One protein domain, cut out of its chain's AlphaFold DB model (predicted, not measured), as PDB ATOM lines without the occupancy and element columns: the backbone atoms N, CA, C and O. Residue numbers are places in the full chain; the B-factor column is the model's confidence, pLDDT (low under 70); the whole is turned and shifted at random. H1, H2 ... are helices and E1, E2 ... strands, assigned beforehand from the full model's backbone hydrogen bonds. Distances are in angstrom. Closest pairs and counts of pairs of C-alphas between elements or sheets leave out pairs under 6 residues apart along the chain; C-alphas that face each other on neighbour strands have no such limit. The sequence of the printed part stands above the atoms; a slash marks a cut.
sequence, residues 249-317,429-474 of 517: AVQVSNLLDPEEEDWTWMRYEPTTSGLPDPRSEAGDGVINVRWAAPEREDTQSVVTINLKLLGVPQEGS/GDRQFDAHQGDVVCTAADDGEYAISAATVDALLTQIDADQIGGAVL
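AT A GLANCE: This is residues 249 to 317 and 429 to 474 of the 517 residues of an uncharacterized protein of Rickettsiales bacterium (UniProt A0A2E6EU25). With little regular structure, two three-stranded sheets, E1 E2 E5 and E4 E3 E6, make a sandwich, partly face to face, with H1 over E4. The printed part has 115 residues, under half in named elements, in the order E1 E2 E3 E4 E5 H1 E6; both sheets are antiparallel. The class is mostly strand; the whole is compact, radius of gyration of the C-alphas 15.5 A, spanning 54 by 32 by 28 A.

IN THESE COORDINATES: E1 is residues 251 to 253, from C-alpha 251 at (15.996, -20.376, 32.528); E2, 287 to 290; E3, 302 to 311, 28.9 A; E4, 436 to 445, 26.6 A; E5, 449 to 452; H1, 454 to 461; E6, 469 to 474, to C-alpha 474 at (16.923, -14.169, 41.334).

HOW THE PARTS SIT: Within hydrogen-bond range, each 2.8 A, are N 251 and O 290 in the hairpin E1 and E2, N 289 and O 450, N 305 and O 442, N 308 and O 473. H1, every O i to N i+4 pair within range, is on E4 E3 E6, height 9.6 A.

THE WHOLE: Across the cut, C-alphas 317 and 429 are 18.2 A apart. Links E1 to E2 and E2 to E3 are long. pLDDT is under 70 in 37 residues, among them 267 to 283.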
ATOM      1  N   ALA A 249      15.357 -27.224  35.224       87.69
ATOM      2  CA  ALA A 249      15.481 -26.455  34.006       87.69
ATOM      3  C   ALA A 249      15.095 -24.971  34.076       87.69
ATOM      4  O   ALA A 249      14.505 -24.436  33.141       87.69
ATOM      5  N   VAL A 250      15.474 -24.305  35.167       89.38
ATOM      6  CA  VAL A 250      15.225 -22.873  35.320       89.38
ATOM      7  C   VAL A 250      16.069 -22.073  34.325       89.38
ATOM      8  O   VAL A 250      17.303 -22.156  34.314       89.38
ATOM      9  N   GLN A 251      15.397 -21.296  33.485       90.50
ATOM     10  CA  GLN A 251      15.996 -20.376  32.528       90.50
ATOM     11  C   GLN A 251      15.366 -18.995  32.674       90.50
ATOM     12  O   GLN A 251      14.251 -18.848  33.168       90.50
ATOM     13  N   VAL A 252      16.106 -17.985  32.244       88.94
ATOM     14  CA  VAL A 252      15.758 -16.580  32.399       88.94
ATOM     15  C   VAL A 252      16.089 -15.819  31.116       88.94
ATOM     16  O   VAL A 252      17.081 -16.110  30.442       88.94
ATOM     17  N   SER A 253      15.242 -14.847  30.789       87.06
ATOM     18  CA  SER A 253      15.443 -13.868  29.723       87.06
ATOM     19  C   SER A 253      14.913 -12.502  30.163       87.06
ATOM     20  O   SER A 253      14.071 -12.413  31.052       87.06
ATOM     21  N   ASN A 254      15.397 -11.428  29.549       84.75
ATOM     22  CA  ASN A 254      14.958 -10.058  29.823       84.75
ATOM     23  C   ASN A 254      14.354  -9.353  28.587       84.75
ATOM     24  O   ASN A 254      14.199  -8.129  28.569       84.75
ATOM     25  N   LEU A 255      14.035 -10.131  27.550       84.25
ATOM     26  CA  LEU A 255      13.320  -9.681  26.356       84.25
ATOM     27  C   LEU A 255      11.827  -9.934  26.526       84.25
ATOM     28  O   LEU A 255      11.463 -10.939  27.127       84.25
ATOM     29  N   LEU A 256      10.973  -9.062  25.987       85.12
ATOM     30  CA  LEU A 256       9.512  -9.173  26.087       85.12
ATOM     31  C   LEU A 256       8.977 -10.454  25.437       85.12
ATOM     32  O   LEU A 256       8.123 -11.118  26.019       85.12
ATOM     33  N   ASP A 257       9.520 -10.798  24.270       88.38
ATOM     34  CA  ASP A 257       9.150 -11.963  23.465       88.38
ATOM     35  C   ASP A 257      10.417 -12.788  23.145       88.38
ATOM     36  O   ASP A 257      10.934 -12.702  22.029       88.38
ATOM     37  N   PRO A 258      10.973 -13.537  24.115       87.12
ATOM     38  CA  PRO A 258      12.247 -14.225  23.935       87.12
ATOM     39  C   PRO A 258      12.120 -15.410  22.967       87.12
ATOM     40  O   PRO A 258      11.254 -16.276  23.128       87.12
ATOM     41  N   GLU A 259      13.014 -15.490  21.983       91.81
ATOM     42  CA  GLU A 259      13.196 -16.685  21.163       91.81
ATOM     43  C   GLU A 259      14.000 -17.749  21.934       91.81
ATOM     44  O   GLU A 259      14.608 -17.480  22.968       91.81
ATOM     45  N   GLU A 260      14.026 -18.997  21.452       90.50
ATOM     46  CA  GLU A 260      14.681 -20.113  22.166       90.50
ATOM     47  C   GLU A 260      16.174 -19.861  22.457       90.50
ATOM     48  O   GLU A 260      16.707 -20.363  23.446       90.50
ATOM     49  N   GLU A 261      16.848 -19.071  21.618       86.94
ATOM     50  CA  GLU A 261      18.252 -18.689  21.797       86.94
ATOM     51  C   GLU A 261      18.477 -17.568  22.821       86.94
ATOM     52  O   GLU A 261      19.591 -17.434  23.331       86.94
ATOM     53  N   ASP A 262      17.424 -16.828  23.177       85.44
ATOM     54  CA  ASP A 262      17.468 -15.727  24.145       85.44
ATOM     55  C   ASP A 262      17.341 -16.211  25.596       85.44
ATOM     56  O   ASP A 262      17.518 -15.442  26.547       85.44
ATOM     57  N   TRP A 263      17.028 -17.495  25.793       87.44
ATOM     58  CA  TRP A 263      16.917 -18.104  27.112       87.44
ATOM     59  C   TRP A 263      18.276 -18.530  27.641       87.44
ATOM     60  O   TRP A 263      18.915 -19.471  27.160       87.44
ATOM     61  N   THR A 264      18.678 -17.901  28.735       83.50
ATOM     62  CA  THR A 264      19.892 -18.276  29.447       83.50
ATOM     63  C   THR A 264      19.533 -19.178  30.614       83.50
ATOM     64  O   THR A 264      18.620 -18.899  31.384       83.50
ATOM     65  N   TRP A 265      20.248 -20.292  30.758       83.25
ATOM     66  CA  TRP A 265      20.147 -21.110  31.966       83.25
ATOM     67  C   TRP A 265      20.463 -20.255  33.176       83.25
ATOM     68  O   TRP A 265      21.469 -19.547  33.161       83.25
ATOM     69  N   MET A 266      19.639 -20.348  34.218       75.75
ATOM     70  CA  MET A 266      19.970 -19.697  35.471       75.75
ATOM     71  C   MET A 266      21.291 -20.297  35.963       75.75
ATOM     72  O   MET A 266      21.391 -21.483  36.280       75.75
ATOM     73  N   ARG A 267      22.346 -19.489  35.867       64.06
ATOM     74  CA  ARG A 267      23.726 -19.833  36.198       64.06
ATOM     75  C   ARG A 267      24.191 -18.894  37.296       64.06
ATOM     76  O   ARG A 267      23.713 -17.771  37.423       64.06
ATOM     77  N   TYR A 268      25.139 -19.383  38.073       52.22
ATOM     78  CA  TYR A 268      25.658 -18.691  39.244       52.22
ATOM     79  C   TYR A 268      27.013 -18.023  39.008       52.22
ATOM     80  O   TYR A 268      27.488 -17.283  39.865       52.22
ATOM     81  N   GLU A 269      27.643 -18.263  37.855       44.84
ATOM     82  CA  GLU A 269      28.844 -17.527  37.479       44.84
ATOM     83  C   GLU A 269      28.454 -16.108  37.043       44.84
ATOM     84  O   GLU A 269      27.541 -15.967  36.219       44.84
ATOM     85  N   PRO A 270      29.137 -15.057  37.540       41.00
ATOM     86  CA  PRO A 270      29.018 -13.724  36.973       41.00
ATOM     87  C   PRO A 270      29.511 -13.803  35.531       41.00
ATOM     88  O   PRO A 270      30.708 -13.794  35.252       41.00
ATOM     89  N   THR A 271      28.583 -13.960  34.595       39.22
ATOM     90  CA  THR A 271      28.936 -13.836  33.189       39.22
ATOM     91  C   THR A 271      29.314 -12.376  32.966       39.22
ATOM     92  O   THR A 271      28.576 -11.470  33.342       39.22
ATOM     93  N   THR A 272      30.461 -12.131  32.335       41.03
ATOM     94  CA  THR A 272      30.812 -10.804  31.790       41.03
ATOM     95  C   THR A 272      29.851 -10.366  30.676       41.03
ATOM     96  O   THR A 272      29.977  -9.287  30.116       41.03
ATOM     97  N   SER A 273      28.893 -11.227  30.329       41.72
ATOM     98  CA  SER A 273      27.753 -10.985  29.455       41.72
ATOM     99  C   SER A 273      26.436 -11.131  30.234       41.72
ATOM    100  O   SER A 273      25.510 -11.760  29.724       41.72
ATOM    101  N   GLY A 274      26.408 -10.652  31.487       49.31
ATOM    102  CA  GLY A 274      25.283 -10.751  32.420       49.31
ATOM    103  C   GLY A 274      23.943 -10.414  31.777       49.31
ATOM    104  O   GLY A 274      23.880  -9.627  30.833       49.31
ATOM    105  N   LEU A 275      22.868 -11.028  32.284       49.62
ATOM    106  CA  LEU A 275      21.506 -10.661  31.898       49.62
ATOM    107  C   LEU A 275      21.373  -9.133  31.936       49.62
ATOM    108  O   LEU A 275      21.711  -8.549  32.972       49.62
ATOM    109  N   PRO A 276      20.972  -8.496  30.818       55.03
ATOM    110  CA  PRO A 276      21.085  -7.058  30.694       55.03
ATOM    111  C   PRO A 276      20.304  -6.380  31.806       55.03
ATOM    112  O   PRO A 276      19.162  -6.748  32.095       55.03
ATOM    113  N   ASP A 277      20.962  -5.401  32.418       64.44
ATOM    114  CA  ASP A 277      20.372  -4.487  33.379       64.44
ATOM    115  C   ASP A 277      18.968  -4.086  32.886       64.44
ATOM    116  O   ASP A 277      18.854  -3.607  31.750       64.44
ATOM    117  N   PRO A 278      17.895  -4.298  33.671       62.47
ATOM    118  CA  PRO A 278      16.545  -3.918  33.260       62.47
ATOM    119  C   PRO A 278      16.408  -2.408  33.003       62.47
ATOM    120  O   PRO A 278      15.434  -1.986  32.389       62.47
ATOM    121  N   ARG A 279      17.390  -1.598  33.429       62.41
ATOM    122  CA  ARG A 279      17.524  -0.167  33.117       62.41
ATOM    123  C   ARG A 279      18.184   0.102  31.759       62.41
ATOM    124  O   ARG A 279      18.126   1.230  31.271       62.41
ATOM    125  N   SER A 280      18.875  -0.877  31.175       68.50
ATOM    126  CA  SER A 280      19.625  -0.691  29.930       68.50
ATOM    127  C   SER A 280      18.693  -0.532  28.730       68.50
ATOM    128  O   SER A 280      17.660  -1.187  28.639       68.50
ATOM    129  N   GLU A 281      19.099   0.276  27.745       63.78
ATOM    130  CA  GLU A 281      18.346   0.463  26.489       63.78
ATOM    131  C   GLU A 281      18.176  -0.836  25.670       63.78
ATOM    132  O   GLU A 281      17.407  -0.859  24.710       63.78
ATOM    133  N   ALA A 282      18.923  -1.893  26.009       64.31
ATOM    134  CA  ALA A 282      18.888  -3.193  25.345       64.31
ATOM    135  C   ALA A 282      17.909  -4.191  25.992       64.31
ATOM    136  O   ALA A 282      17.619  -5.214  25.376       64.31
ATOM    137  N   GLY A 283      17.433  -3.926  27.213       64.12
ATOM    138  CA  GLY A 283      16.420  -4.736  27.885       64.12
ATOM    139  C   GLY A 283      15.026  -4.134  27.715       64.12
ATOM    140  O   GLY A 283      14.863  -2.917  27.727       64.12
ATOM    141  N   ASP A 284      14.000  -4.980  27.623       75.38
ATOM    142  CA  ASP A 284      12.600  -4.527  27.550       75.38
ATOM    143  C   ASP A 284      12.007  -4.215  28.944       75.38
ATOM    144  O   ASP A 284      10.794  -4.059  29.102       75.38
ATOM    145  N   GLY A 285      12.852  -4.168  29.982       75.50
ATOM    146  CA  GLY A 285      12.462  -3.958  31.378       75.50
ATOM    147  C   GLY A 285      11.736  -5.144  32.024       75.50
ATOM    148  O   GLY A 285      11.333  -5.049  33.179       75.50
ATOM    149  N   VAL A 286      11.557  -6.265  31.318       84.88
ATOM    150  CA  VAL A 286      10.904  -7.475  31.841       84.88
ATOM    151  C   VAL A 286      11.914  -8.481  32.386       84.88
ATOM    152  O   VAL A 286      13.078  -8.486  31.993       84.88
ATOM    153  N   ILE A 287      11.449  -9.385  33.248       88.38
ATOM    154  CA  ILE A 287      12.194 -10.595  33.617       88.38
ATOM    155  C   ILE A 287      11.290 -11.795  33.376       88.38
ATOM    156  O   ILE A 287      10.353 -12.048  34.133       88.38
ATOM    157  N   ASN A 288      11.585 -12.525  32.310       91.75
ATOM    158  CA  ASN A 288      10.956 -13.787  31.974       91.75
ATOM    159  C   ASN A 288      11.713 -14.931  32.640       91.75
ATOM    160  O   ASN A 288      12.940 -15.007  32.572       91.75
ATOM    161  N   VAL A 289      10.971 -15.832  33.270       92.94
ATOM    162  CA  VAL A 289      11.483 -17.026  33.938       92.94
ATOM    163  C   VAL A 289      10.701 -18.220  33.414       92.94
ATOM    164  O   VAL A 289       9.478 -18.170  33.353       92.94
ATOM    165  N   ARG A 290      11.394 -19.303  33.061       94.88
ATOM    166  CA  ARG A 290      10.766 -20.586  32.728       94.88
ATOM    167  C   ARG A 290      11.415 -21.733  33.473       94.88
ATOM    168  O   ARG A 290      12.590 -21.650  33.826       94.88
ATOM    169  N   TRP A 291      10.665 -22.798  33.700       94.69
ATOM    170  CA  TRP A 291      11.094 -24.004  34.396       94.69
ATOM    171  C   TRP A 291      10.312 -25.223  33.894       94.69
ATOM    172  O   TRP A 291       9.311 -25.114  33.189       94.69
ATOM    173  N   ALA A 292      10.773 -26.418  34.254       93.19
ATOM    174  CA  ALA A 292      10.016 -27.635  33.999       93.19
ATOM    175  C   ALA A 292       8.814 -27.700  34.951       93.19
ATOM    176  O   ALA A 292       9.002 -27.886  36.157       93.19
ATOM    177  N   ALA A 293       7.600 -27.553  34.415       90.31
ATOM    178  CA  ALA A 293       6.355 -27.785  35.147       90.31
ATOM    179  C   ALA A 293       6.345 -29.186  35.803       90.31
ATOM    180  O   ALA A 293       6.992 -30.101  35.278       90.31
ATOM    181  N   PRO A 294       5.649 -29.366  36.939       87.81
ATOM    182  CA  PRO A 294       5.570 -30.650  37.617       87.81
ATOM    183  C   PRO A 294       4.895 -31.689  36.714       87.81
ATOM    184  O   PRO A 294       3.973 -31.384  35.956       87.81
ATOM    185  N   GLU A 295       5.351 -32.936  36.793       86.38
ATOM    186  CA  GLU A 295       4.737 -34.045  36.061       86.38
ATOM    187  C   GLU A 295       3.376 -34.430  36.661       86.38
ATOM    188  O   GLU A 295       2.523 -34.985  35.958       86.38
ATOM    189  N   ARG A 296       3.151 -34.150  37.953       78.19
ATOM    190  CA  ARG A 296       1.918 -34.492  38.665       78.19
ATOM    191  C   ARG A 296       1.059 -33.258  38.951       78.19
ATOM    192  O   ARG A 296       1.386 -32.412  39.778       78.19
ATOM    193  N   GLU A 297      -0.127 -33.237  38.340       64.62
ATOM    194  CA  GLU A 297      -1.154 -32.200  38.543       64.62
ATOM    195  C   GLU A 297      -1.743 -32.159  39.972       64.62
ATOM    196  O   GLU A 297      -2.466 -31.223  40.305       64.62
ATOM    197  N   ASP A 298      -1.506 -33.177  40.815       61.94
ATOM    198  CA  ASP A 298      -2.053 -33.246  42.181       61.94
ATOM    199  C   ASP A 298      -1.210 -32.501  43.222       61.94
ATOM    200  O   ASP A 298      -1.643 -32.343  44.368       61.94
ATOM    201  N   THR A 299      -0.034 -32.014  42.832       60.56
ATOM    202  CA  THR A 299       0.798 -31.186  43.697       60.56
ATOM    203  C   THR A 299       0.199 -29.779  43.748       60.56
ATOM    204  O   THR A 299       0.118 -29.070  42.751       60.56
ATOM    205  N   GLN A 300      -0.277 -29.354  44.923       67.94
ATOM    206  CA  GLN A 300      -0.682 -27.961  45.170       67.94
ATOM    207  C   GLN A 300       0.557 -27.060  45.300       67.94
ATOM    208  O   GLN A 300       0.673 -26.292  46.255       67.94
ATOM    209  N   SER A 301       1.524 -27.211  44.393       82.69
ATOM    210  CA  SER A 301       2.734 -26.411  44.402       82.69
ATOM    211  C   SER A 301       2.466 -25.033  43.817       82.69
ATOM    212  O   SER A 301       1.670 -24.843  42.896       82.69
ATOM    213  N   VAL A 302       3.152 -24.052  44.383       88.62
ATOM    214  CA  VAL A 302       3.239 -22.701  43.836       88.62
ATOM    215  C   VAL A 302       4.697 -22.387  43.573       88.62
ATOM    216  O   VAL A 302       5.586 -22.877  44.280       88.62
ATOM    217  N   VAL A 303       4.944 -21.557  42.564       91.62
ATOM    218  CA  VAL A 303       6.285 -21.053  42.288       91.62
ATOM    219  C   VAL A 303       6.369 -19.620  42.777       91.62
ATOM    220  O   VAL A 303       5.568 -18.773  42.403       91.62
ATOM    221  N   THR A 304       7.334 -19.346  43.646       91.00
ATOM    222  CA  THR A 304       7.671 -17.987  44.062       91.00
ATOM    223  C   THR A 304       8.925 -17.537  43.333       91.00
ATOM    224  O   THR A 304       9.941 -18.233  43.343       91.00
ATOM    225  N   ILE A 305       8.859 -16.362  42.716       90.31
ATOM    226  CA  ILE A 305       9.982 -15.722  42.035       90.31
ATOM    227  C   ILE A 305      10.343 -14.475  42.828       90.31
ATOM    228  O   ILE A 305       9.551 -13.540  42.914       90.31
ATOM    229  N   ASN A 306      11.530 -14.472  43.419       87.56
ATOM    230  CA  ASN A 306      12.047 -13.356  44.194       87.56
ATOM    231  C   ASN A 306      13.244 -12.734  43.463       87.56
ATOM    232  O   ASN A 306      14.239 -13.410  43.220       87.56
ATOM    233  N   LEU A 307      13.140 -11.454  43.113       84.44
ATOM    234  CA  LEU A 307      14.237 -10.641  42.608       84.44
ATOM    235  C   LEU A 307      14.702  -9.696  43.718       84.44
ATOM    236  O   LEU A 307      13.999  -8.737  44.029       84.44
ATOM    237  N   LYS A 308      15.900  -9.927  44.252       82.69
ATOM    238  CA  LYS A 308      16.551  -9.059  45.240       82.69
ATOM    239  C   LYS A 308      17.580  -8.168  44.573       82.69
ATOM    240  O   LYS A 308      18.464  -8.675  43.883       82.69
ATOM    241  N   LEU A 309      17.520  -6.867  44.817       76.56
ATOM    242  CA  LEU A 309      18.495  -5.913  44.295       76.56
ATOM    243  C   LEU A 309      19.654  -5.732  45.267       76.56
ATOM    244  O   LEU A 309      19.460  -5.511  46.464       76.56
ATOM    245  N   LEU A 310      20.867  -5.844  44.730       73.31
ATOM    246  CA  LEU A 310      22.107  -5.786  45.489       73.31
ATOM    247  C   LEU A 310      22.734  -4.405  45.398       73.31
ATOM    248  O   LEU A 310      22.904  -3.869  44.302       73.31
ATOM    249  N   GLY A 311      23.154  -3.885  46.547       66.38
ATOM    250  CA  GLY A 311      23.957  -2.677  46.642       66.38
ATOM    251  C   GLY A 311      25.227  -2.733  45.782       66.38
ATOM    252  O   GLY A 311      25.836  -3.796  45.627       66.38
ATOM    253  N   VAL A 312      25.669  -1.589  45.254       64.62
ATOM    254  CA  VAL A 312      27.054  -1.408  44.809       64.62
ATOM    255  C   VAL A 312      27.926  -1.573  46.056       64.62
ATOM    256  O   VAL A 312      27.668  -0.903  47.061       64.62
ATOM    257  N   PRO A 313      28.934  -2.460  46.043       56.69
ATOM    258  CA  PRO A 313      29.875  -2.550  47.150       56.69
ATOM    259  C   PRO A 313      30.473  -1.164  47.406       56.69
ATOM    260  O   PRO A 313      30.963  -0.538  46.466       56.69
ATOM    261  N   GLN A 314      30.433  -0.665  48.647       52.59
ATOM    262  CA  GLN A 314      31.116   0.590  48.960       52.59
ATOM    263  C   GLN A 314      32.600   0.426  48.611       52.59
ATOM    264  O   GLN A 314      33.254  -0.504  49.091       52.59
ATOM    265  N   GLU A 315      33.130   1.303  47.753       47.22
ATOM    266  CA  GLU A 315      34.572   1.388  47.547       47.22
ATOM    267  C   GLU A 315      35.202   1.677  48.914       47.22
ATOM    268  O   GLU A 315      34.951   2.722  49.515       47.22
ATOM    269  N   GLY A 316      35.991   0.737  49.441       46.53
ATOM    270  CA  GLY A 316      36.792   1.006  50.634       46.53
ATOM    271  C   GLY A 316      37.723   2.200  50.387       46.53
ATOM    272  O   GLY A 316      37.982   2.571  49.246       46.53
ATOM    273  N   SER A 317      38.258   2.826  51.432       37.31
ATOM    274  CA  SER A 317      39.325   3.823  51.272       37.31
ATOM    275  C   SER A 317      40.663   3.143  50.955       37.31
ATOM    276  O   SER A 317      41.021   2.151  51.592       37.31
ATOM    277  N   GLY A 429      26.229  -8.430  53.715       30.41
ATOM    278  CA  GLY A 429      25.306  -7.423  54.207       30.41
ATOM    279  C   GLY A 429      25.601  -7.196  55.681       30.41
ATOM    280  O   GLY A 429      25.566  -8.124  56.497       30.41
ATOM    281  N   ASP A 430      25.970  -5.966  55.995       31.41
ATOM    282  CA  ASP A 430      26.033  -5.530  57.364       31.41
ATOM    283  C   ASP A 430      24.697  -5.897  58.029       31.41
ATOM    284  O   ASP A 430      23.619  -5.674  57.475       31.41
ATOM    285  N   ARG A 431      24.754  -6.471  59.234       34.00
ATOM    286  CA  ARG A 431      23.548  -6.673  60.042       34.00
ATOM    287  C   ARG A 431      22.850  -5.324  60.334       34.00
ATOM    288  O   ARG A 431      21.713  -5.341  60.807       34.00
ATOM    289  N   GLN A 432      23.529  -4.196  60.125       34.00
ATOM    290  CA  GLN A 432      23.101  -2.828  60.445       34.00
ATOM    291  C   GLN A 432      22.810  -1.969  59.219       34.00
ATOM    292  O   GLN A 432      22.080  -0.990  59.343       34.00
ATOM    293  N   PHE A 433      23.260  -2.385  58.035       34.72
ATOM    294  CA  PHE A 433      22.964  -1.715  56.776       34.72
ATOM    295  C   PHE A 433      22.621  -2.738  55.689       34.72
ATOM    296  O   PHE A 433      23.497  -3.345  55.076       34.72
ATOM    297  N   ASP A 434      21.317  -2.933  55.473       46.31
ATOM    298  CA  ASP A 434      20.596  -2.719  54.206       46.31
ATOM    299  C   ASP A 434      21.418  -2.762  52.887       46.31
ATOM    300  O   ASP A 434      21.241  -1.937  51.996       46.31
ATOM    301  N   ALA A 435      22.294  -3.753  52.680       51.06
ATOM    302  CA  ALA A 435      22.887  -4.013  51.355       51.06
ATOM    303  C   ALA A 435      21.828  -4.482  50.332       51.06
ATOM    304  O   ALA A 435      22.071  -4.524  49.126       51.06
ATOM    305  N   HIS A 436      20.646  -4.835  50.830       60.41
ATOM    306  CA  HIS A 436      19.442  -5.085  50.069       60.41
ATOM    307  C   HIS A 436      18.715  -3.765  49.797       60.41
ATOM    308  O   HIS A 436      18.138  -3.176  50.706       60.41
ATOM    309  N   GLN A 437      18.722  -3.321  48.541       69.31
ATOM    310  CA  GLN A 437      18.073  -2.062  48.160       69.31
ATOM    311  C   GLN A 437      16.547  -2.220  48.080       69.31
ATOM    312  O   GLN A 437      15.803  -1.298  48.398       69.31
ATOM    313  N   GLY A 438      16.075  -3.410  47.705       71.81
ATOM    314  CA  GLY A 438      14.660  -3.756  47.617       71.81
ATOM    315  C   GLY A 438      14.459  -5.094  46.910       71.81
ATOM    316  O   GLY A 438      15.323  -5.530  46.142       71.81
ATOM    317  N   ASP A 439      13.317  -5.729  47.158       79.94
ATOM    318  CA  ASP A 439      12.920  -6.972  46.511       79.94
ATOM    319  C   ASP A 439      11.538  -6.891  45.876       79.94
ATOM    320  O   ASP A 439      10.629  -6.186  46.319       79.94
ATOM    321  N   VAL A 440      11.389  -7.660  44.802       81.12
ATOM    322  CA  VAL A 440      10.098  -8.030  44.230       81.12
ATOM    323  C   VAL A 440       9.896  -9.514  44.448       81.12
ATOM    324  O   VAL A 440      10.718 -10.322  44.025       81.12
ATOM    325  N   VAL A 441       8.774  -9.873  45.062       83.75
ATOM    326  CA  VAL A 441       8.379 -11.260  45.304       83.75
ATOM    327  C   VAL A 441       7.061 -11.523  44.593       83.75
ATOM    328  O   VAL A 441       6.039 -10.927  44.927       83.75
ATOM    329  N   CYS A 442       7.080 -12.401  43.599       85.88
ATOM    330  CA  CYS A 442       5.921 -12.758  42.792       85.88
ATOM    331  C   CYS A 442       5.502 -14.203  43.041       85.88
ATOM    332  O   CYS A 442       6.355 -15.079  43.168       85.88
ATOM    333  N   THR A 443       4.195 -14.451  43.038       88.25
ATOM    334  CA  THR A 443       3.628 -15.803  43.047       88.25
ATOM    335  C   THR A 443       3.136 -16.147  41.652       88.25
ATOM    336  O   THR A 443       2.273 -15.463  41.105       88.25
ATOM    337  N   ALA A 444       3.664 -17.230  41.099       90.56
ATOM    338  CA  ALA A 444       3.301 -17.786  39.809       90.56
ATOM    339  C   ALA A 444       2.547 -19.110  39.986       90.56
ATOM    340  O   ALA A 444       2.764 -19.855  40.952       90.56
ATOM    341  N   ALA A 445       1.676 -19.415  39.025       91.12
ATOM    342  CA  ALA A 445       1.206 -20.780  38.839       91.12
ATOM    343  C   ALA A 445       2.411 -21.669  38.513       91.12
ATOM    344  O   ALA A 445       3.334 -21.225  37.843       91.12
ATOM    345  N   ASP A 446       2.415 -22.921  38.964       92.12
ATOM    346  CA  ASP A 446       3.462 -23.884  38.603       92.12
ATOM    347  C   ASP A 446       3.179 -24.503  37.218       92.12
ATOM    348  O   ASP A 446       3.031 -25.714  37.082       92.12
ATOM    349  N   ASP A 447       3.022 -23.664  36.190       92.19
ATOM    350  CA  ASP A 447       2.695 -24.066  34.810       92.19
ATOM    351  C   ASP A 447       3.887 -23.979  33.839       92.19
ATOM    352  O   ASP A 447       3.787 -24.414  32.688       92.19
ATOM    353  N   GLY A 448       5.038 -23.517  34.333       92.81
ATOM    354  CA  GLY A 448       6.331 -23.592  33.663       92.81
ATOM    355  C   GLY A 448       6.894 -22.256  33.197       92.81
ATOM    356  O   GLY A 448       8.063 -22.230  32.824       92.81
ATOM    357  N   GLU A 449       6.132 -21.158  33.222       94.25
ATOM    358  CA  GLU A 449       6.618 -19.842  32.788       94.25
ATOM    359  C   GLU A 449       5.999 -18.697  33.597       94.25
ATOM    360  O   GLU A 449       4.852 -18.750  34.024       94.25
ATOM    361  N   TYR A 450       6.753 -17.616  33.787       94.94
ATOM    362  CA  TYR A 450       6.251 -16.392  34.402       94.94
ATOM    363  C   TYR A 450       7.035 -15.167  33.942       94.94
ATOM    364  O   TYR A 450       8.252 -15.220  33.768       94.94
ATOM    365  N   ALA A 451       6.336 -14.039  33.824       92.62
ATOM    366  CA  ALA A 451       6.916 -12.762  33.438       92.62
ATOM    367  C   ALA A 451       6.730 -11.725  34.550       92.62
ATOM    368  O   ALA A 451       5.611 -11.287  34.833       92.62
ATOM    369  N   ILE A 452       7.831 -11.256  35.139       88.81
ATOM    370  CA  ILE A 452       7.808 -10.018  35.917       88.81
ATOM    371  C   ILE A 452       7.692  -8.866  34.920       88.81
ATOM    372  O   ILE A 452       8.597  -8.617  34.121       88.81
ATOM    373  N   SER A 453       6.550  -8.179  34.948       86.88
ATOM    374  CA  SER A 453       6.265  -7.096  34.007       86.88
ATOM    375  C   SER A 453       7.209  -5.904  34.190       86.88
ATOM    376  O   SER A 453       7.607  -5.593  35.315       86.88
ATOM    377  N   ALA A 454       7.465  -5.166  33.107       85.44
ATOM    378  CA  ALA A 454       8.257  -3.937  33.154       85.44
ATOM    379  C   ALA A 454       7.696  -2.914  34.147       85.44
ATOM    380  O   ALA A 454       8.443  -2.310  34.901       85.44
ATOM    381  N   ALA A 455       6.368  -2.801  34.251       79.06
ATOM    382  CA  ALA A 455       5.736  -1.916  35.225       79.06
ATOM    383  C   ALA A 455       6.053  -2.303  36.683       79.06
ATOM    384  O   ALA A 455       6.168  -1.426  37.536       79.06
ATOM    385  N   THR A 456       6.192  -3.600  36.979       81.12
ATOM    386  CA  THR A 456       6.578  -4.090  38.311       81.12
ATOM    387  C   THR A 456       8.041  -3.770  38.606       81.12
ATOM    388  O   THR A 456       8.355  -3.302  39.698       81.12
ATOM    389  N   VAL A 457       8.926  -3.993  37.630       80.56
ATOM    390  CA  VAL A 457      10.357  -3.683  37.753       80.56
ATOM    391  C   VAL A 457      10.567  -2.176  37.904       80.56
ATOM    392  O   VAL A 457      11.237  -1.747  38.839       80.56
ATOM    393  N   ASP A 458       9.913  -1.363  37.078       77.44
ATOM    394  CA  ASP A 458       9.926   0.097  37.186       77.44
ATOM    395  C   ASP A 458       9.427   0.556  38.561       77.44
ATOM    396  O   ASP A 458      10.037   1.417  39.193       77.44
ATOM    397  N   ALA A 459       8.340  -0.034  39.070       72.94
ATOM    398  CA  ALA A 459       7.821   0.298  40.393       72.94
ATOM    399  C   ALA A 459       8.841   0.011  41.505       72.94
ATOM    400  O   ALA A 459       8.978   0.834  42.411       72.94
ATOM    401  N   LEU A 460       9.578  -1.101  41.434       77.38
ATOM    402  CA  LEU A 460      10.680  -1.396  42.356       77.38
ATOM    403  C   LEU A 460      11.802  -0.357  42.226       77.38
ATOM    404  O   LEU A 460      12.197   0.252  43.217       77.38
ATOM    405  N   LEU A 461      12.267  -0.101  41.003       76.44
ATOM    406  CA  LEU A 461      13.374   0.820  40.733       76.44
ATOM    407  C   LEU A 461      13.057   2.272  41.122       76.44
ATOM    408  O   LEU A 461      13.952   3.011  41.512       76.44
ATOM    409  N   THR A 462      11.790   2.698  41.065       73.06
ATOM    410  CA  THR A 462      11.380   4.053  41.492       73.06
ATOM    411  C   THR A 462      11.409   4.266  43.006       73.06
ATOM    412  O   THR A 462      11.312   5.406  43.463       73.06
ATOM    413  N   GLN A 463      11.500   3.187  43.782       70.38
ATOM    414  CA  GLN A 463      11.454   3.219  45.241       70.38
ATOM    415  C   GLN A 463      12.841   3.176  45.894       70.38
ATOM    416  O   GLN A 463      12.944   3.313  47.112       70.38
ATOM    417  N   ILE A 464      13.890   3.011  45.092       72.19
ATOM    418  CA  ILE A 464      15.267   2.802  45.538       72.19
ATOM    419  C   ILE A 464      16.208   3.736  44.780       72.19
ATOM    420  O   ILE A 464      15.860   4.267  43.723       72.19
ATOM    421  N   ASP A 465      17.407   3.946  45.312       74.06
ATOM    422  CA  ASP A 465      18.428   4.718  44.612       74.06
ATOM    423  C   ASP A 465      19.114   3.827  43.569       74.06
ATOM    424  O   ASP A 465      19.912   2.953  43.905       74.06
ATOM    425  N   ALA A 466      18.778   4.026  42.292       70.31
ATOM    426  CA  ALA A 466      19.313   3.211  41.208       70.31
ATOM    427  C   ALA A 466      20.849   3.265  41.131       70.31
ATOM    428  O   ALA A 466      21.468   2.261  40.780       70.31
ATOM    429  N   ASP A 467      21.469   4.386  41.508       72.06
ATOM    430  CA  ASP A 467      22.929   4.542  41.494       72.06
ATOM    431  C   ASP A 467      23.616   3.675  42.566       72.06
ATOM    432  O   ASP A 467      24.821   3.440  42.505       72.06
ATOM    433  N   GLN A 468      22.845   3.156  43.525       72.38
ATOM    434  CA  GLN A 468      23.320   2.251  44.564       72.38
ATOM    435  C   GLN A 468      23.140   0.779  44.202       72.38
ATOM    436  O   GLN A 468      23.431  -0.050  45.051       72.38
ATOM    437  N   ILE A 469      22.702   0.407  42.994       70.12
ATOM    438  CA  ILE A 469      22.480  -1.004  42.630       70.12
ATOM    439  C   ILE A 469      23.599  -1.525  41.718       70.12
ATOM    440  O   ILE A 469      23.767  -1.036  40.600       70.12
ATOM    441  N   GLY A 470      24.327  -2.548  42.176       70.75
ATOM    442  CA  GLY A 470      25.419  -3.205  41.435       70.75
ATOM    443  C   GLY A 470      25.045  -4.564  40.829       70.75
ATOM    444  O   GLY A 470      25.864  -5.220  40.185       70.75
ATOM    445  N   GLY A 471      23.820  -5.034  41.059       76.25
ATOM    446  CA  GLY A 471      23.342  -6.304  40.528       76.25
ATOM    447  C   GLY A 471      22.062  -6.784  41.196       76.25
ATOM    448  O   GLY A 471      21.395  -6.044  41.918       76.25
ATOM    449  N   ALA A 472      21.737  -8.054  40.982       76.31
ATOM    450  CA  ALA A 472      20.562  -8.684  41.562       76.31
ATOM    451  C   ALA A 472      20.770 -10.180  41.834       76.31
ATOM    452  O   ALA A 472      21.638 -10.830  41.246       76.31
ATOM    453  N   VAL A 473      19.941 -10.739  42.709       78.44
ATOM    454  CA  VAL A 473      19.766 -12.182  42.888       78.44
ATOM    455  C   VAL A 473      18.343 -12.545  42.506       78.44
ATOM    456  O   VAL A 473      17.396 -11.948  43.006       78.44
ATOM    457  N   LEU A 474      18.199 -13.539  41.638       83.12
ATOM    458  CA  LEU A 474      16.923 -14.169  41.334       83.12
ATOM    459  C   LEU A 474      16.833 -15.485  42.098       83.12
ATOM    460  O   LEU A 474      17.716 -16.329  41.988       83.12
TER     461      LEU A 474